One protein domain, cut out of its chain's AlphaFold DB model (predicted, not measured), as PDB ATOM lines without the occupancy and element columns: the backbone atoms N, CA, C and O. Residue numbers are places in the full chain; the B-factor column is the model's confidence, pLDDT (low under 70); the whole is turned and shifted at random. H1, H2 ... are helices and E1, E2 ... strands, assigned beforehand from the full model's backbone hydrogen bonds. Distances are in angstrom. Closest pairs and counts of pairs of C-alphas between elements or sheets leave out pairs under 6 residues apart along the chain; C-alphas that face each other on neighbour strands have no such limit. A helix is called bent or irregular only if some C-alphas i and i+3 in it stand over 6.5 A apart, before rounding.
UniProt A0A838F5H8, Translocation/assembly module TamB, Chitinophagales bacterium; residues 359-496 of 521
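AT A GLANCE: This is residues 359 to 496 of the 521 residues of the protein "Translocation/assembly module TamB" of Chitinophagales bacterium (UniProt A0A838F5H8). One twisted, curled sheet of six long strands makes the body, with the long helix H1 running along its edge strand E1. Two short helices, H2 and H3, sit in the stretch between E3 and E4, H3 over E3 and H2 beside the strands, and residues 490 to 495 stick out as a free tail. The printed part has 138 residues, with three named helices and six named strands in the order H1 E1 E2 E3 H2 H3 E4 E5 E6, class mixed. The sheet's order is E1 - E2 - E3 - E4 - E5 - E6, all antiparallel. The whole is loose, with a radius of gyration of the C-alphas of 18.7 A and spans of 54 by 38 by 34 A.

IN THESE COORDINATES: Find C-alpha 359 at (30.566, -3.461, 8.081); from there H1 runs 34.1 A to residue 381, neither bent nor irregular, but only just: C-alphas 377 and 380 are 6.2 A apart. Next come E1, residues 385 to 396, 33.5 A; E2, residues 403 to 416, 42.0 A, beginning at (36.370, 7.784, 12.780); and E3, residues 421 to 430, 30.2 A. H2, residues 434 to 438, and H3, residues 441 to 444, follow. Then read E4, residues 447 to 453, 20.5 A; E5, residues 460 to 471, 33.9 A; and E6, residues 475 to 486, 34.1 A, ending at (40.217, -10.977, 50.543).

HOW THE PARTS SIT: E1 E2 E3 and E4 E5 E6 are meanders, each strand the antiparallel neighbour of the one before. Look for N and O within hydrogen-bond range: N 388 and O 411, 2.7 A, for E1 and E2; N 412 and O 425, 2.7 A, for E2 and E3; N 424 and O 449, 2.8 A, for E3 and E4; N 466 and O 448, 2.7 A, for E4 and E5; N 477 and O 469, 2.7 A, for E5 and E6. H1 is on the sheet at a height of 5.4 A, over E1 and along it at 11 degrees on the local plane; their closest C-alphas, Ser 371 and Asn 390, are 5.0 A apart. H3, height 7.3 A, is only just over E3, with 3 of its C-alphas falling on it; the closest C-alphas are Gly 427 and Ile 444, 4.3 A. H2 is at the sheet's level, height 2.1 A, its local plane fitted to just 6 of the sheet's C-alphas; its Ala 436 has its C-alpha 4.7 A from that of Asp 430 in E3. O i to N i+4 pairs are within range in 16 of 19 for H1 and 0 of 1 for H2, whose O i to N i+3 pairs are 2 of 2; H3 is too short for such a pair.

THE WHOLE: The C-alphas farthest apart, Lys 437 and Arg 494, are 56.5 A apart. The printed part has no cut and no long link. Mean pLDDT of the printed part is 71.1; 71 residues are under 70, among them 359 to 385 and 431 to 446.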
ATOM      1  N   GLU A 359      29.115  -3.394   7.908       50.53
ATOM      2  CA  GLU A 359      30.566  -3.461   8.081       50.53
ATOM      3  C   GLU A 359      30.988  -3.663   9.549       50.53
ATOM      4  O   GLU A 359      31.875  -4.466   9.846       50.53
ATOM      5  N   ASN A 360      30.255  -3.060  10.494       49.41
ATOM      6  CA  ASN A 360      30.489  -3.223  11.934       49.41
ATOM      7  C   ASN A 360      30.297  -4.674  12.415       49.41
ATOM      8  O   ASN A 360      30.911  -5.088  13.397       49.41
ATOM      9  N   VAL A 361      29.495  -5.490  11.723       47.69
ATOM     10  CA  VAL A 361      29.290  -6.908  12.077       47.69
ATOM     11  C   VAL A 361      30.419  -7.787  11.526       47.69
ATOM     12  O   VAL A 361      30.878  -8.704  12.213       47.69
ATOM     13  N   ALA A 362      30.920  -7.491  10.322       50.50
ATOM     14  CA  ALA A 362      32.024  -8.224   9.704       50.50
ATOM     15  C   ALA A 362      33.375  -7.934  10.388       50.50
ATOM     16  O   ALA A 362      34.098  -8.879  10.717       50.50
ATOM     17  N   ARG A 363      33.667  -6.659  10.693       54.06
ATOM     18  CA  ARG A 363      34.886  -6.216  11.402       54.06
ATOM     19  C   ARG A 363      35.001  -6.855  12.787       54.06
ATOM     20  O   ARG A 363      36.013  -7.473  13.107       54.06
ATOM     21  N   ASN A 364      33.923  -6.819  13.573       52.84
ATOM     22  CA  ASN A 364      33.887  -7.456  14.891       52.84
ATOM     23  C   ASN A 364      34.058  -8.982  14.818       52.84
ATOM     24  O   ASN A 364      34.719  -9.566  15.676       52.84
ATOM     25  N   SER A 365      33.525  -9.632  13.779       52.06
ATOM     26  CA  SER A 365      33.635 -11.085  13.605       52.06
ATOM     27  C   SER A 365      35.055 -11.528  13.232       52.06
ATOM     28  O   SER A 365      35.552 -12.510  13.779       52.06
ATOM     29  N   VAL A 366      35.735 -10.810  12.331       55.12
ATOM     30  CA  VAL A 366      37.127 -11.114  11.944       55.12
ATOM     31  C   VAL A 366      38.081 -10.835  13.102       55.12
ATOM     32  O   VAL A 366      38.931 -11.677  13.398       55.12
ATOM     33  N   SER A 367      37.890  -9.727  13.818       53.94
ATOM     34  CA  SER A 367      38.716  -9.376  14.973       53.94
ATOM     35  C   SER A 367      38.578 -10.375  16.118       53.94
ATOM     36  O   SER A 367      39.581 -10.866  16.632       53.94
ATOM     37  N   GLN A 368      37.350 -10.795  16.441       56.38
ATOM     38  CA  GLN A 368      37.113 -11.842  17.439       56.38
ATOM     39  C   GLN A 368      37.717 -13.190  17.026       56.38
ATOM     40  O   GLN A 368      38.266 -13.891  17.876       56.38
ATOM     41  N   LEU A 369      37.661 -13.556  15.741       56.06
ATOM     42  CA  LEU A 369      38.264 -14.793  15.244       56.06
ATOM     43  C   LEU A 369      39.798 -14.736  15.297       56.06
ATOM     44  O   LEU A 369      40.404 -15.657  15.837       56.06
ATOM     45  N   LEU A 370      40.435 -13.664  14.819       57.34
ATOM     46  CA  LEU A 370      41.895 -13.503  14.863       57.34
ATOM     47  C   LEU A 370      42.427 -13.506  16.302       57.34
ATOM     48  O   LEU A 370      43.384 -14.221  16.602       57.34
ATOM     49  N   SER A 371      41.760 -12.800  17.217       55.34
ATOM     50  CA  SER A 371      42.073 -12.814  18.651       55.34
ATOM     51  C   SER A 371      41.934 -14.201  19.268       55.34
ATOM     52  O   SER A 371      42.834 -14.670  19.964       55.34
ATOM     53  N   GLN A 372      40.842 -14.914  18.977       59.12
ATOM     54  CA  GLN A 372      40.651 -16.279  19.468       59.12
ATOM     55  C   GLN A 372      41.717 -17.244  18.938       59.12
ATOM     56  O   GLN A 372      42.120 -18.147  19.672       59.12
ATOM     57  N   GLN A 373      42.200 -17.058  17.707       52.81
ATOM     58  CA  GLN A 373      43.248 -17.900  17.124       52.81
ATOM     59  C   GLN A 373      44.640 -17.578  17.684       52.81
ATOM     60  O   GLN A 373      45.385 -18.497  18.029       52.81
ATOM     61  N   LEU A 374      44.975 -16.299  17.870       58.62
ATOM     62  CA  LEU A 374      46.245 -15.874  18.475       58.62
ATOM     63  C   LEU A 374      46.351 -16.295  19.953       58.62
ATOM     64  O   LEU A 374      47.406 -16.762  20.389       58.62
ATOM     65  N   ASN A 375      45.238 -16.256  20.694       52.81
ATOM     66  CA  ASN A 375      45.151 -16.779  22.066       52.81
ATOM     67  C   ASN A 375      45.407 -18.284  22.143       52.81
ATOM     68  O   ASN A 375      46.086 -18.772  23.048       52.81
ATOM     69  N   ARG A 376      44.883 -19.040  21.172       57.03
ATOM     70  CA  ARG A 376      45.054 -20.498  21.101       57.03
ATOM     71  C   ARG A 376      46.465 -20.897  20.667       57.03
ATOM     72  O   ARG A 376      46.985 -21.883  21.184       57.03
ATOM     73  N   PHE A 377      47.100 -20.123  19.783       53.59
ATOM     74  CA  PHE A 377      48.480 -20.346  19.341       53.59
ATOM     75  C   PHE A 377      49.467 -20.305  20.515       53.59
ATOM     76  O   PHE A 377      50.268 -21.218  20.696       53.59
ATOM     77  N   ALA A 378      49.386 -19.299  21.380       56.91
ATOM     78  CA  ALA A 378      50.369 -19.166  22.451       56.91
ATOM     79  C   ALA A 378      50.201 -20.151  23.616       56.91
ATOM     80  O   ALA A 378      51.186 -20.475  24.279       56.91
ATOM     81  N   GLY A 379      48.979 -20.641  23.861       53.84
ATOM     82  CA  GLY A 379      48.697 -21.568  24.961       53.84
ATOM     83  C   GLY A 379      49.390 -22.933  24.830       53.84
ATOM     84  O   GLY A 379      49.608 -23.598  25.841       53.84
ATOM     85  N   ASN A 380      49.776 -23.335  23.611       49.78
ATOM     86  CA  ASN A 380      50.294 -24.680  23.329       49.78
ATOM     87  C   ASN A 380      51.819 -24.756  23.134       49.78
ATOM     88  O   ASN A 380      52.399 -25.817  23.367       49.78
ATOM     89  N   TYR A 381      52.490 -23.662  22.753       54.28
ATOM     90  CA  TYR A 381      53.923 -23.692  22.410       54.28
ATOM     91  C   TYR A 381      54.868 -23.335  23.570       54.28
ATOM     92  O   TYR A 381      56.051 -23.674  23.515       54.28
ATOM     93  N   ILE A 382      54.380 -22.715  24.653       56.97
ATOM     94  CA  ILE A 382      55.202 -22.384  25.830       56.97
ATOM     95  C   ILE A 382      54.487 -22.826  27.112       56.97
ATOM     96  O   ILE A 382      53.586 -22.156  27.612       56.97
ATOM     97  N   LYS A 383      54.920 -23.955  27.696       59.62
ATOM     98  CA  LYS A 383      54.354 -24.474  28.956       59.62
ATOM     99  C   LYS A 383      54.403 -23.410  30.062       59.62
ATOM    100  O   LYS A 383      55.480 -22.987  30.485       59.62
ATOM    101  N   GLY A 384      53.228 -23.023  30.559       63.31
ATOM    102  CA  GLY A 384      53.063 -22.090  31.678       63.31
ATOM    103  C   GLY A 384      52.973 -20.610  31.297       63.31
ATOM    104  O   GLY A 384      52.875 -19.785  32.204       63.31
ATOM    105  N   VAL A 385      52.993 -20.269  30.003       69.75
ATOM    106  CA  VAL A 385      52.755 -18.908  29.498       69.75
ATOM    107  C   VAL A 385      51.398 -18.862  28.798       69.75
ATOM    108  O   VAL A 385      51.092 -19.725  27.983       69.75
ATOM    109  N   GLN A 386      50.582 -17.864  29.125       71.00
ATOM    110  CA  GLN A 386      49.307 -17.587  28.466       71.00
ATOM    111  C   GLN A 386      49.433 -16.245  27.749       71.00
ATOM    112  O   GLN A 386      49.702 -15.235  28.399       71.00
ATOM    113  N   LEU A 387      49.262 -16.227  26.428       68.81
ATOM    114  CA  LEU A 387      49.086 -14.982  25.682       68.81
ATOM    115  C   LEU A 387      47.592 -14.688  25.578       68.81
ATOM    116  O   LEU A 387      46.799 -15.574  25.266       68.81
ATOM    117  N   ASN A 388      47.261 -13.433  25.813       69.56
ATOM    118  CA  ASN A 388      45.981 -12.812  25.580       69.56
ATOM    119  C   ASN A 388      46.191 -11.776  24.474       69.56
ATOM    120  O   ASN A 388      47.090 -10.946  24.541       69.56
ATOM    121  N   VAL A 389      45.382 -11.862  23.443       68.25
ATOM    122  CA  VAL A 389      45.343 -11.044  22.251       68.25
ATOM    123  C   VAL A 389      43.879 -10.750  22.040       68.25
ATOM    124  O   VAL A 389      43.061 -11.668  21.924       68.25
ATOM    125  N   ASN A 390      43.550  -9.475  22.028       70.50
ATOM    126  CA  ASN A 390      42.197  -8.989  21.888       70.50
ATOM    127  C   ASN A 390      42.229  -7.824  20.901       70.50
ATOM    128  O   ASN A 390      43.019  -6.902  21.047       70.50
ATOM    129  N   LEU A 391      41.430  -7.913  19.848       68.50
ATOM    130  CA  LEU A 391      41.356  -6.930  18.782       68.50
ATOM    131  C   LEU A 391      39.956  -6.330  18.843       68.50
ATOM    132  O   LEU A 391      38.962  -7.030  18.640       68.50
ATOM    133  N   GLN A 392      39.883  -5.046  19.167       68.12
ATOM    134  CA  GLN A 392      38.637  -4.303  19.292       68.12
ATOM    135  C   GLN A 392      38.568  -3.276  18.173       68.12
ATOM    136  O   GLN A 392      39.497  -2.502  17.990       68.12
ATOM    137  N   SER A 393      37.474  -3.277  17.416       63.28
ATOM    138  CA  SER A 393      37.230  -2.288  16.366       63.28
ATOM    139  C   SER A 393      35.882  -1.620  16.624       63.28
ATOM    140  O   SER A 393      34.886  -2.307  16.859       63.28
ATOM    141  N   TYR A 394      35.860  -0.293  16.661       68.50
ATOM    142  CA  TYR A 394      34.683   0.520  16.960       68.50
ATOM    143  C   TYR A 394      34.775   1.884  16.268       68.50
ATOM    144  O   TYR A 394      35.834   2.290  15.805       68.50
ATOM    145  N   GLU A 395      33.658   2.602  16.194       69.94
ATOM    146  CA  GLU A 395      33.624   3.973  15.681       69.94
ATOM    147  C   GLU A 395      33.796   4.966  16.837       69.94
ATOM    148  O   GLU A 395      33.029   4.951  17.807       69.94
ATOM    149  N   ASP A 396      34.804   5.828  16.741       67.56
ATOM    150  CA  ASP A 396      35.054   6.937  17.655       67.56
ATOM    151  C   ASP A 396      34.431   8.221  17.084       67.56
ATOM    152  O   ASP A 396      34.608   8.554  15.915       67.56
ATOM    153  N   TYR A 397      33.676   8.943  17.913       73.62
ATOM    154  CA  TYR A 397      32.991  10.190  17.550       73.62
ATOM    155  C   TYR A 397      33.567  11.411  18.287       73.62
ATOM    156  O   TYR A 397      32.990  12.501  18.238       73.62
ATOM    157  N   SER A 398      34.689  11.255  18.995       68.06
ATOM    158  CA  SER A 398      35.299  12.291  19.842       68.06
ATOM    159  C   SER A 398      35.718  13.563  19.092       68.06
ATOM    160  O   SER A 398      35.800  14.629  19.702       68.06
ATOM    161  N   THR A 399      35.913  13.492  17.773       67.12
ATOM    162  CA  THR A 399      36.241  14.634  16.898       67.12
ATOM    163  C   THR A 399      35.011  15.289  16.249       67.12
ATOM    164  O   THR A 399      35.140  16.285  15.536       67.12
ATOM    165  N   GLY A 400      33.801  14.769  16.499       66.56
ATOM    166  CA  GLY A 400      32.548  15.243  15.898       66.56
ATOM    167  C   GLY A 400      32.225  14.647  14.519       66.56
ATOM    168  O   GLY A 400      31.222  15.034  13.915       66.56
ATOM    169  N   GLN A 401      33.039  13.712  14.020       68.62
ATOM    170  CA  GLN A 401      32.778  12.848  12.859       68.62
ATOM    171  C   GLN A 401      33.070  11.391  13.248       68.62
ATOM    172  O   GLN A 401      33.858  11.165  14.159       68.62
ATOM    173  N   ALA A 402      32.435  10.425  12.577       69.00
ATOM    174  CA  ALA A 402      32.723   9.008  12.796       69.00
ATOM    175  C   ALA A 402      34.118   8.668  12.246       69.00
ATOM    176  O   ALA A 402      34.352   8.782  11.040       69.00
ATOM    177  N   GLU A 403      35.029   8.256  13.121       65.50
ATOM    178  CA  GLU A 403      36.370   7.784  12.780       65.50
ATOM    179  C   GLU A 403      36.505   6.316  13.198       65.50
ATOM    180  O   GLU A 403      36.236   5.952  14.342       65.50
ATOM    181  N   GLY A 404      36.882   5.446  12.258       67.50
ATOM    182  CA  GLY A 404      37.134   4.037  12.557       67.50
ATOM    183  C   GLY A 404      38.350   3.897  13.467       67.50
ATOM    184  O   GLY A 404      39.418   4.434  13.168       67.50
ATOM    185  N   ARG A 405      38.192   3.184  14.582       69.56
ATOM    186  CA  ARG A 405      39.267   2.911  15.530       69.56
ATOM    187  C   ARG A 405      39.408   1.415  15.743       69.56
ATOM    188  O   ARG A 405      38.455   0.737  16.113       69.56
ATOM    189  N   THR A 406      40.624   0.918  15.552       70.69
ATOM    190  CA  THR A 406      40.974  -0.484  15.769       70.69
ATOM    191  C   THR A 406      42.153  -0.562  16.734       70.69
ATOM    192  O   THR A 406      43.202   0.013  16.468       70.69
ATOM    193  N   GLU A 407      41.987  -1.266  17.850       72.06
ATOM    194  CA  GLU A 407      42.958  -1.385  18.941       72.06
ATOM    195  C   GLU A 407      43.283  -2.861  19.198       72.06
ATOM    196  O   GLU A 407      42.391  -3.693  19.381       72.06
ATOM    197  N   LEU A 408      44.573  -3.195  19.183       70.00
ATOM    198  CA  LEU A 408      45.115  -4.512  19.493       70.00
ATOM    199  C   LEU A 408      45.697  -4.505  20.908       70.00
ATOM    200  O   LEU A 408      46.780  -3.975  21.147       70.00
ATOM    201  N   GLU A 409      44.997  -5.144  21.831       73.75
ATOM    202  CA  GLU A 409      45.452  -5.420  23.188       73.75
ATOM    203  C   GLU A 409      46.250  -6.732  23.199       73.75
ATOM    204  O   GLU A 409      45.763  -7.793  22.791       73.75
ATOM    205  N   LEU A 410      47.496  -6.662  23.666       69.31
ATOM    206  CA  LEU A 410      48.409  -7.791  23.818       69.31
ATOM    207  C   LEU A 410      48.778  -7.949  25.290       69.31
ATOM    208  O   LEU A 410      49.157  -6.994  25.954       69.31
ATOM    209  N   GLY A 411      48.743  -9.171  25.807       78.94
ATOM    210  CA  GLY A 411      49.096  -9.466  27.188       78.94
ATOM    211  C   GLY A 411      49.702 -10.851  27.338       78.94
ATOM    212  O   GLY A 411      49.101 -11.848  26.975       78.94
ATOM    213  N   VAL A 412      50.882 -10.947  27.929       80.19
ATOM    214  CA  VAL A 412      51.535 -12.202  28.297       80.19
ATOM    215  C   VAL A 412      51.399 -12.390  29.800       80.19
ATOM    216  O   VAL A 412      51.786 -11.514  30.568       80.19
ATOM    217  N   SER A 413      50.906 -13.542  30.247       84.06
ATOM    218  CA  SER A 413      50.899 -13.913  31.663       84.06
ATOM    219  C   SER A 413      51.611 -15.235  31.924       84.06
ATOM    220  O   SER A 413      51.671 -16.117  31.065       84.06
ATOM    221  N   LYS A 414      52.196 -15.371  33.115       85.38
ATOM    222  CA  LYS A 414      52.930 -16.563  33.536       85.38
ATOM    223  C   LYS A 414      52.614 -16.911  34.980       85.38
ATOM    224  O   LYS A 414      52.748 -16.082  35.882       85.38
ATOM    225  N   GLN A 415      52.270 -18.179  35.197       86.56
ATOM    226  CA  GLN A 415      52.107 -18.736  36.535       86.56
ATOM    227  C   GLN A 415      53.437 -19.307  37.032       86.56
ATOM    228  O   GLN A 415      54.111 -20.087  36.359       86.56
ATOM    229  N   LEU A 416      53.827 -18.891  38.228       85.75
ATOM    230  CA  LEU A 416      55.079 -19.216  38.898       85.75
ATOM    231  C   LEU A 416      54.773 -19.727  40.316       85.75
ATOM    232  O   LEU A 416      53.674 -19.544  40.848       85.75
ATOM    233  N   LEU A 417      55.766 -20.356  40.951       87.44
ATOM    234  CA  LEU A 417      55.693 -20.808  42.348       87.44
ATOM    235  C   LEU A 417      54.496 -21.739  42.628       87.44
ATOM    236  O   LEU A 417      53.728 -21.488  43.552       87.44
ATOM    237  N   ASN A 418      54.316 -22.802  41.832       83.75
ATOM    238  CA  ASN A 418      53.185 -23.740  41.948       83.75
ATOM    239  C   ASN A 418      51.821 -23.023  41.936       83.75
ATOM    240  O   ASN A 418      50.986 -23.226  42.816       83.75
ATOM    241  N   ASN A 419      51.615 -22.146  40.950       83.25
ATOM    242  CA  ASN A 419      50.385 -21.366  40.752       83.25
ATOM    243  C   ASN A 419      50.069 -20.375  41.890       83.25
ATOM    244  O   ASN A 419      48.905 -19.985  42.071       83.25
ATOM    245  N   ARG A 420      51.093 -19.965  42.656       88.56
ATOM    246  CA  ARG A 420      50.972 -18.959  43.724       88.56
ATOM    247  C   ARG A 420      51.294 -17.544  43.272       88.56
ATOM    248  O   ARG A 420      50.744 -16.624  43.863       88.56
ATOM    249  N   LEU A 421      52.155 -17.361  42.273       89.88
ATOM    250  CA  LEU A 421      52.473 -16.052  41.704       89.88
ATOM    251  C   LEU A 421      52.002 -16.010  40.252       89.88
ATOM    252  O   LEU A 421      52.447 -16.820  39.446       89.88
ATOM    253  N   ASN A 422      51.122 -15.073  39.925       89.00
ATOM    254  CA  ASN A 422      50.748 -14.757  38.553       89.00
ATOM    255  C   ASN A 422      51.363 -13.406  38.188       89.00
ATOM    256  O   ASN A 422      51.176 -12.444  38.929       89.00
ATOM    257  N   VAL A 423      52.105 -13.340  37.087       88.62
ATOM    258  CA  VAL A 423      52.668 -12.091  36.555       88.62
ATOM    259  C   VAL A 423      52.129 -11.897  35.151       88.62
ATOM    260  O   VAL A 423      52.202 -12.827  34.353       88.62
ATOM    261  N   GLN A 424      51.624 -10.707  34.857       85.69
ATOM    262  CA  GLN A 424      51.086 -10.325  33.560       85.69
ATOM    263  C   GLN A 424      51.739  -9.028  33.083       85.69
ATOM    264  O   GLN A 424      51.852  -8.070  33.846       85.69
ATOM    265  N   VAL A 425      52.167  -9.011  31.827       84.31
ATOM    266  CA  VAL A 425      52.704  -7.841  31.130       84.31
ATOM    267  C   VAL A 425      51.916  -7.671  29.846       84.31
ATOM    268  O   VAL A 425      51.726  -8.651  29.131       84.31
ATOM    269  N   GLY A 426      51.459  -6.467  29.548       79.81
ATOM    270  CA  GLY A 426      50.701  -6.193  28.341       79.81
ATOM    271  C   GLY A 426      50.773  -4.742  27.899       79.81
ATOM    272  O   GLY A 426      51.524  -3.934  28.454       79.81
ATOM    273  N   GLY A 427      49.992  -4.444  26.874       74.88
ATOM    274  CA  GLY A 427      49.899  -3.130  26.275       74.88
ATOM    275  C   GLY A 427      48.923  -3.105  25.107       74.88
ATOM    276  O   GLY A 427      48.521  -4.153  24.592       74.88
ATOM    277  N   ASN A 428      48.572  -1.895  24.687       73.75
ATOM    278  CA  ASN A 428      47.602  -1.645  23.632       73.75
ATOM    279  C   ASN A 428      48.279  -0.963  22.444       73.75
ATOM    280  O   ASN A 428      49.103  -0.063  22.609       73.75
ATOM    281  N   ILE A 429      47.932  -1.396  21.235       71.12
ATOM    282  CA  ILE A 429      48.465  -0.863  19.982       71.12
ATOM    283  C   ILE A 429      47.291  -0.387  19.130       71.12
ATOM    284  O   ILE A 429      46.476  -1.202  18.698       71.12
ATOM    285  N   ASP A 430      47.214   0.913  18.842       70.56
ATOM    286  CA  ASP A 430      46.240   1.436  17.879       70.56
ATOM    287  C   ASP A 430      46.685   1.031  16.456       70.56
ATOM    288  O   ASP A 430      47.808   1.314  16.042       70.56
ATOM    289  N   LEU A 431      45.835   0.344  15.695       67.94
ATOM    290  CA  LEU A 431      46.121  -0.145  14.336       67.94
ATOM    291  C   LEU A 431      45.508   0.727  13.229       67.94
ATOM    292  O   LEU A 431      45.826   0.541  12.057       67.94
ATOM    293  N   GLU A 432      44.644   1.674  13.590       61.56
ATOM    294  CA  GLU A 432      43.910   2.556  12.676       61.56
ATOM    295  C   GLU A 432      43.806   3.978  13.268       61.56
ATOM    296  O   GLU A 432      43.912   4.160  14.483       61.56
ATOM    297  N   GLY A 433      43.620   4.992  12.416       66.75
ATOM    298  CA  GLY A 433      43.492   6.403  12.816       66.75
ATOM    299  C   GLY A 433      44.824   7.140  13.035       66.75
ATOM    300  O   GLY A 433      45.915   6.572  12.920       66.75
ATOM    301  N   GLU A 434      44.764   8.438  13.356       62.97
ATOM    302  CA  GLU A 434      45.966   9.278  13.562       62.97
ATOM    303  C   GLU A 434      46.845   8.809  14.742       62.97
ATOM    304  O   GLU A 434      48.061   9.014  14.732       62.97
ATOM    305  N   LYS A 435      46.266   8.106  15.726       61.41
ATOM    306  CA  LYS A 435      46.997   7.528  16.868       61.41
ATOM    307  C   LYS A 435      47.876   6.334  16.488       61.41
ATOM    308  O   LYS A 435      48.957   6.184  17.057       61.41
ATOM    309  N   ALA A 436      47.507   5.561  15.462       61.47
ATOM    310  CA  ALA A 436      48.340   4.462  14.959       61.47
ATOM    311  C   ALA A 436      49.711   4.947  14.450       61.47
ATOM    312  O   ALA A 436      50.714   4.232  14.536       61.47
ATOM    313  N   LYS A 437      49.786   6.201  13.978       58.00
ATOM    314  CA  LYS A 437      51.030   6.855  13.529       58.00
ATOM    315  C   LYS A 437      51.946   7.281  14.685       58.00
ATOM    316  O   LYS A 437      53.096   7.636  14.440       58.00
ATOM    317  N   GLN A 438      51.453   7.255  15.925       59.09
ATOM    318  CA  GLN A 438      52.168   7.664  17.139       59.09
ATOM    319  C   GLN A 438      52.499   6.486  18.069       59.09
ATOM    320  O   GLN A 438      52.937   6.702  19.198       59.09
ATOM    321  N   ASN A 439      52.332   5.240  17.609       60.09
ATOM    322  CA  ASN A 439      52.701   4.061  18.388       60.09
ATOM    323  C   ASN A 439      54.182   4.099  18.793       60.09
ATOM    324  O   ASN A 439      55.077   4.185  17.949       60.09
ATOM    325  N   THR A 440      54.452   3.989  20.094       57.06
ATOM    326  CA  THR A 440      55.813   3.903  20.642       57.06
ATOM    327  C   THR A 440      56.043   2.549  21.315       57.06
ATOM    328  O   THR A 440      55.100   1.864  21.702       57.06
ATOM    329  N   LEU A 441      57.309   2.143  21.478       49.16
ATOM    330  CA  LEU A 441      57.670   0.869  22.124       49.16
ATOM    331  C   LEU A 441      57.164   0.755  23.578       49.16
ATOM    332  O   LEU A 441      56.971  -0.357  24.067       49.16
ATOM    333  N   SER A 442      56.913   1.877  24.262       53.88
ATOM    334  CA  SER A 442      56.285   1.930  25.593       53.88
ATOM    335  C   SER A 442      54.838   1.430  25.602       53.88
ATOM    336  O   SER A 442      54.412   0.878  26.614       53.88
ATOM    337  N   ASN A 443      54.118   1.525  24.481       55.09
ATOM    338  CA  ASN A 443      52.714   1.111  24.373       55.09
ATOM    339  C   ASN A 443      52.545  -0.420  24.427       55.09
ATOM    340  O   ASN A 443      51.469  -0.907  24.741       55.09
ATOM    341  N   ILE A 444      53.610  -1.190  24.159       54.03
ATOM    342  CA  ILE A 444      53.590  -2.665  24.072       54.03
ATOM    343  C   ILE A 444      53.927  -3.331  25.424       54.03
ATOM    344  O   ILE A 444      53.609  -4.497  25.647       54.03
ATOM    345  N   ALA A 445      54.575  -2.601  26.341       57.00
ATOM    346  CA  ALA A 445      55.058  -3.122  27.626       57.00
ATOM    347  C   ALA A 445      54.776  -2.181  28.817       57.00
ATOM    348  O   ALA A 445      55.492  -2.216  29.822       57.00
ATOM    349  N   GLY A 446      53.776  -1.305  28.685       64.94
ATOM    350  CA  GLY A 446      53.423  -0.292  29.684       64.94
ATOM    351  C   GLY A 446      52.637  -0.844  30.874       64.94
ATOM    352  O   GLY A 446      52.818  -0.366  32.000       64.94
ATOM    353  N   ASP A 447      51.842  -1.894  30.647       78.31
ATOM    354  CA  ASP A 447      50.952  -2.460  31.655       78.31
ATOM    355  C   ASP A 447      51.588  -3.681  32.307       78.31
ATOM    356  O   ASP A 447      51.912  -4.679  31.664       78.31
ATOM    357  N   VAL A 448      51.761  -3.625  33.624       85.25
ATOM    358  CA  VAL A 448      52.328  -4.721  34.409       85.25
ATOM    359  C   VAL A 448      51.440  -4.964  35.607       85.25
ATOM    360  O   VAL A 448      51.197  -4.064  36.403       85.25
ATOM    361  N   SER A 449      51.002  -6.201  35.802       88.50
ATOM    362  CA  SER A 449      50.323  -6.597  37.030       88.50
ATOM    363  C   SER A 449      50.879  -7.896  37.582       88.50
ATOM    364  O   SER A 449      51.414  -8.740  36.863       88.50
ATOM    365  N   GLY A 450      50.764  -8.061  38.891       90.69
ATOM    366  CA  GLY A 450      51.066  -9.326  39.522       90.69
ATOM    367  C   GLY A 450      50.197  -9.586  40.735       90.69
ATOM    368  O   GLY A 450      49.782  -8.681  41.461       90.69
ATOM    369  N   GLU A 451      49.914 -10.864  40.936       92.19
ATOM    370  CA  GLU A 451      49.094 -11.366  42.025       92.19
ATOM    371  C   GLU A 451      49.822 -12.507  42.736       92.19
ATOM    372  O   GLU A 451      50.241 -13.481  42.108       92.19
ATOM    373  N   TYR A 452      49.950 -12.406  44.058       92.69
ATOM    374  CA  TYR A 452      50.529 -13.446  44.899       92.69
ATOM    375  C   TYR A 452      49.511 -13.993  45.901       92.69
ATOM    376  O   TYR A 452      48.990 -13.260  46.745       92.69
ATOM    377  N   LYS A 453      49.261 -15.303  45.855       93.25
ATOM    378  CA  LYS A 453      48.376 -16.017  46.782       93.25
ATOM    379  C   LYS A 453      49.074 -16.276  48.118       93.25
ATOM    380  O   LYS A 453      49.976 -17.120  48.228       93.25
ATOM    381  N   LEU A 454      48.615 -15.587  49.161       89.62
ATOM    382  CA  LEU A 454      49.091 -15.776  50.532       89.62
ATOM    383  C   LEU A 454      48.625 -17.122  51.101       89.62
ATOM    384  O   LEU A 454      49.403 -17.788  51.784       89.62
ATOM    385  N   THR A 455      47.412 -17.565  50.752       87.12
ATOM    386  CA  THR A 455      46.885 -18.900  51.083       87.12
ATOM    387  C   THR A 455      46.783 -19.794  49.841       87.12
ATOM    388  O   THR A 455      46.524 -19.273  48.754       87.12
ATOM    389  N   PRO A 456      46.975 -21.126  49.958       82.25
ATOM    390  CA  PRO A 456      46.832 -22.058  48.831       82.25
ATOM    391  C   PRO A 456      45.478 -21.952  48.119       82.25
ATOM    392  O   PRO A 456      45.413 -22.014  46.894       82.25
ATOM    393  N   GLU A 457      44.416 -21.716  48.886       83.00
ATOM    394  CA  GLU A 457      43.038 -21.594  48.408       83.00
ATOM    395  C   GLU A 457      42.747 -20.219  47.773       83.00
ATOM    396  O   GLU A 457      41.691 -20.024  47.185       83.00
ATOM    397  N   GLY A 458      43.666 -19.248  47.869       83.75
ATOM    398  CA  GLY A 458      43.510 -17.918  47.264       83.75
ATOM    399  C   GLY A 458      42.600 -16.951  48.031       83.75
ATOM    400  O   GLY A 458      42.312 -15.867  47.531       83.75
ATOM    401  N   THR A 459      42.185 -17.299  49.252       87.31
ATOM    402  CA  THR A 459      41.370 -16.438  50.128       87.31
ATOM    403  C   THR A 459      42.034 -15.093  50.418       87.31
ATOM    404  O   THR A 459      41.353 -14.075  50.478       87.31
ATOM    405  N   TYR A 460      43.359 -15.083  50.582       89.56
ATOM    406  CA  TYR A 460      44.152 -13.868  50.762       89.56
ATOM    407  C   TYR A 460      45.150 -13.730  49.616       89.56
ATOM    408  O   TYR A 460      45.933 -14.650  49.354       89.56
ATOM    409  N   ARG A 461      45.149 -12.579  48.939       93.81
ATOM    410  CA  ARG A 461      46.012 -12.301  47.785       93.81
ATOM    411  C   ARG A 461      46.599 -10.901  47.867       93.81
ATOM    412  O   ARG A 461      45.900  -9.963  48.229       93.81
ATOM    413  N   LEU A 462      47.871 -10.752  47.524       93.69
ATOM    414  CA  LEU A 462      48.482  -9.446  47.287       93.69
ATOM    415  C   LEU A 462      48.419  -9.155  45.798       93.69
ATOM    416  O   LEU A 462      48.802 -10.012  45.005       93.69
ATOM    417  N   ARG A 463      47.960  -7.965  45.424       92.44
ATOM    418  CA  ARG A 463      47.892  -7.517  44.035       92.44
ATOM    419  C   ARG A 463      48.679  -6.228  43.883       92.44
ATOM    420  O   ARG A 463      48.514  -5.304  44.674       92.44
ATOM    421  N   PHE A 464      49.503  -6.161  42.854       91.56
ATOM    422  CA  PHE A 464      50.139  -4.933  42.409       91.56
ATOM    423  C   PHE A 464      49.848  -4.741  40.930       91.56
ATOM    424  O   PHE A 464      49.755  -5.717  40.181       91.56
ATOM    425  N   TYR A 465      49.682  -3.496  40.508       89.12
ATOM    426  CA  TYR A 465      49.597  -3.171  39.095       89.12
ATOM    427  C   TYR A 465      50.172  -1.789  38.816       89.12
ATOM    428  O   TYR A 465      50.152  -0.897  39.665       89.12
ATOM    429  N   ARG A 466      50.678  -1.646  37.601       85.06
ATOM    430  CA  ARG A 466      51.021  -0.404  36.938       85.06
ATOM    431  C   ARG A 466      50.291  -0.426  35.603       85.06
ATOM    432  O   ARG A 466      50.452  -1.394  34.864       85.06
ATOM    433  N   ARG A 467      49.497   0.599  35.332       80.62
ATOM    434  CA  ARG A 467      48.785   0.774  34.068       80.62
ATOM    435  C   ARG A 467      49.168   2.117  33.467       80.62
ATOM    436  O   ARG A 467      49.257   3.093  34.214       80.62
ATOM    437  N   SER A 468      49.419   2.151  32.168       71.31
ATOM    438  CA  SER A 468      49.591   3.395  31.421       71.31
ATOM    439  C   SER A 468      48.359   3.621  30.555       71.31
ATOM    440  O   SER A 468      47.998   2.755  29.764       71.31
ATOM    441  N   ASP A 469      47.696   4.758  30.730       65.62
ATOM    442  CA  ASP A 469      46.557   5.175  29.913       65.62
ATOM    443  C   ASP A 469      46.874   6.519  29.242       65.62
ATOM    444  O   ASP A 469      47.716   7.272  29.731       65.62
ATOM    445  N   TYR A 470      46.232   6.836  28.120       60.28
ATOM    446  CA  TYR A 470      46.484   8.079  27.387       60.28
ATOM    447  C   TYR A 470      45.204   8.904  27.249       60.28
ATOM    448  O   TYR A 470      44.283   8.544  26.514       60.28
ATOM    449  N   ASP A 471      45.176  10.059  27.914       58.09
ATOM    450  CA  ASP A 471      44.094  11.038  27.818       58.09
ATOM    451  C   ASP A 471      44.498  12.155  26.841       58.09
ATOM    452  O   ASP A 471      45.555  12.769  26.967       58.09
ATOM    453  N   ILE A 472      43.633  12.464  25.875       45.50
ATOM    454  CA  ILE A 472      43.845  13.527  24.879       45.50
ATOM    455  C   ILE A 472      44.035  14.924  25.494       45.50
ATOM    456  O   ILE A 472      44.642  15.787  24.862       45.50
ATOM    457  N   LEU A 473      43.533  15.164  26.709       55.91
ATOM    458  CA  LEU A 473      43.671  16.441  27.414       55.91
ATOM    459  C   LEU A 473      44.889  16.483  28.345       55.91
ATOM    460  O   LEU A 473      45.391  17.569  28.634       55.91
ATOM    461  N   GLN A 474      45.344  15.327  28.839       52.78
ATOM    462  CA  GLN A 474      46.330  15.235  29.928       52.78
ATOM    463  C   GLN A 474      47.621  14.494  29.544       52.78
ATOM    464  O   GLN A 474      48.600  14.563  30.285       52.78
ATOM    465  N   GLY A 475      47.666  13.842  28.380       62.66
ATOM    466  CA  GLY A 475      48.782  13.013  27.932       62.66
ATOM    467  C   GLY A 475      48.796  11.627  28.587       62.66
ATOM    468  O   GLY A 475      47.754  11.080  28.941       62.66
ATOM    469  N   GLU A 476      49.989  11.043  28.726       61.16
ATOM    470  CA  GLU A 476      50.188   9.728  29.352       61.16
ATOM    471  C   GLU A 476      49.973   9.805  30.878       61.16
ATOM    472  O   GLU A 476      50.690  10.512  31.592       61.16
ATOM    473  N   ILE A 477      48.992   9.058  31.385       71.38
ATOM    474  CA  ILE A 477      48.651   8.917  32.801       71.38
ATOM    475  C   ILE A 477      49.109   7.534  33.270       71.38
ATOM    476  O   ILE A 477      48.568   6.508  32.865       71.38
ATOM    477  N   ILE A 478      50.085   7.504  34.179       77.19
ATOM    478  CA  ILE A 478      50.574   6.261  34.784       77.19
ATOM    479  C   ILE A 478      49.914   6.070  36.151       77.19
ATOM    480  O   ILE A 478      50.198   6.805  37.099       77.19
ATOM    481  N   GLU A 479      49.088   5.036  36.283       83.19
ATOM    482  CA  GLU A 479      48.503   4.610  37.554       83.19
ATOM    483  C   GLU A 479      49.324   3.457  38.143       83.19
ATOM    484  O   GLU A 479      49.594   2.463  37.473       83.19
ATOM    485  N   THR A 480      49.742   3.558  39.406       86.50
ATOM    486  CA  THR A 480      50.415   2.463  40.123       86.50
ATOM    487  C   THR A 480      49.750   2.236  41.468       86.50
ATOM    488  O   THR A 480      49.641   3.164  42.269       86.50
ATOM    489  N   ALA A 481      49.351   0.995  41.742       87.50
ATOM    490  CA  ALA A 481      48.685   0.644  42.986       87.50
ATOM    491  C   ALA A 481      49.131  -0.711  43.544       87.50
ATOM    492  O   ALA A 481      49.578  -1.619  42.836       87.50
ATOM    493  N   PHE A 482      48.962  -0.841  44.857       92.44
ATOM    494  CA  PHE A 482      49.200  -2.054  45.625       92.44
ATOM    495  C   PHE A 482      48.011  -2.298  46.554       92.44
ATOM    496  O   PHE A 482      47.535  -1.371  47.209       92.44
ATOM    497  N   GLY A 483      47.538  -3.540  46.639       91.44
ATOM    498  CA  GLY A 483      46.358  -3.889  47.422       91.44
ATOM    499  C   GLY A 483      46.398  -5.301  48.000       91.44
ATOM    500  O   GLY A 483      47.019  -6.212  47.453       91.44
ATOM    501  N   LEU A 484      45.692  -5.480  49.115       92.00
ATOM    502  CA  LEU A 484      45.385  -6.783  49.702       92.00
ATOM    503  C   LEU A 484      43.938  -7.144  49.348       92.00
ATOM    504  O   LEU A 484      43.014  -6.393  49.649       92.00
ATOM    505  N   VAL A 485      43.746  -8.303  48.732       89.94
ATOM    506  CA  VAL A 485      42.447  -8.821  48.306       89.94
ATOM    507  C   VAL A 485      42.052  -9.981  49.215       89.94
ATOM    508  O   VAL A 485      42.813 -10.937  49.382       89.94
ATOM    509  N   PHE A 486      40.849  -9.900  49.784       88.38
ATOM    510  CA  PHE A 486      40.217 -10.977  50.543       88.38
ATOM    511  C   PHE A 486      38.964 -11.453  49.806       88.38
ATOM    512  O   PHE A 486      38.071 -10.657  49.521       88.38
ATOM    513  N   THR A 487      38.899 -12.743  49.484       83.00
ATOM    514  CA  THR A 487      37.764 -13.355  48.776       83.00
ATOM    515  C   THR A 487      37.359 -14.635  49.496       83.00
ATOM    516  O   THR A 487      38.206 -15.493  49.734       83.00
ATOM    517  N   ARG A 488      36.084 -14.770  49.868       79.81
ATOM    518  CA  ARG A 488      35.569 -15.933  50.599       79.81
ATOM    519  C   ARG A 488      34.145 -16.230  50.146       79.81
ATOM    520  O   ARG A 488      33.302 -15.339  50.212       79.81
ATOM    521  N   ASP A 489      33.902 -17.470  49.745       76.56
ATOM    522  CA  ASP A 489      32.560 -17.963  49.438       76.56
ATOM    523  C   ASP A 489      31.838 -18.313  50.745       76.56
ATOM    524  O   ASP A 489      32.441 -18.866  51.673       76.56
ATOM    525  N   TYR A 490      30.565 -17.938  50.854       78.56
ATOM    526  CA  TYR A 490      29.745 -18.174  52.040       78.56
ATOM    527  C   TYR A 490      28.286 -18.407  51.645       78.56
ATOM    528  O   TYR A 490      27.758 -17.691  50.796       78.56
ATOM    529  N   ASP A 491      27.624 -19.351  52.312       76.25
ATOM    530  CA  ASP A 491      26.178 -19.565  52.155       76.25
ATOM    531  C   ASP A 491      25.391 -18.749  53.192       76.25
ATOM    532  O   ASP A 491      24.265 -18.310  52.959       76.25
ATOM    533  N   LEU A 492      25.995 -18.498  54.360       76.69
ATOM    534  CA  LEU A 492      25.412 -17.715  55.450       76.69
ATOM    535  C   LEU A 492      26.363 -16.582  55.853       76.69
ATOM    536  O   LEU A 492      27.536 -16.813  56.129       76.69
ATOM    537  N   THR A 493      25.865 -15.351  56.006       75.00
ATOM    538  CA  THR A 493      26.684 -14.174  56.387       75.00
ATOM    539  C   THR A 493      27.456 -14.348  57.704       75.00
ATOM    540  O   THR A 493      28.511 -13.746  57.897       75.00
ATOM    541  N   ARG A 494      26.996 -15.226  58.607       73.19
ATOM    542  CA  ARG A 494      27.707 -15.584  59.851       73.19
ATOM    543  C   ARG A 494      29.003 -16.382  59.609       73.19
ATOM    544  O   ARG A 494      29.806 -16.527  60.528       73.19
ATOM    545  N   GLU A 495      29.204 -16.925  58.414       65.94
ATOM    546  CA  GLU A 495      30.360 -17.751  58.034       65.94
ATOM    547  C   GLU A 495      31.538 -16.925  57.498       65.94
ATOM    548  O   GLU A 495      32.664 -17.424  57.468       65.94
ATOM    549  N   LEU A 496      31.317 -15.643  57.184       67.50
ATOM    550  CA  LEU A 496      32.363 -14.690  56.783       67.50
ATOM    551  C   LEU A 496      33.410 -14.449  57.882       67.50
ATOM    552  O   LEU A 496      34.575 -14.207  57.579       67.50
TER     553      LEU A 496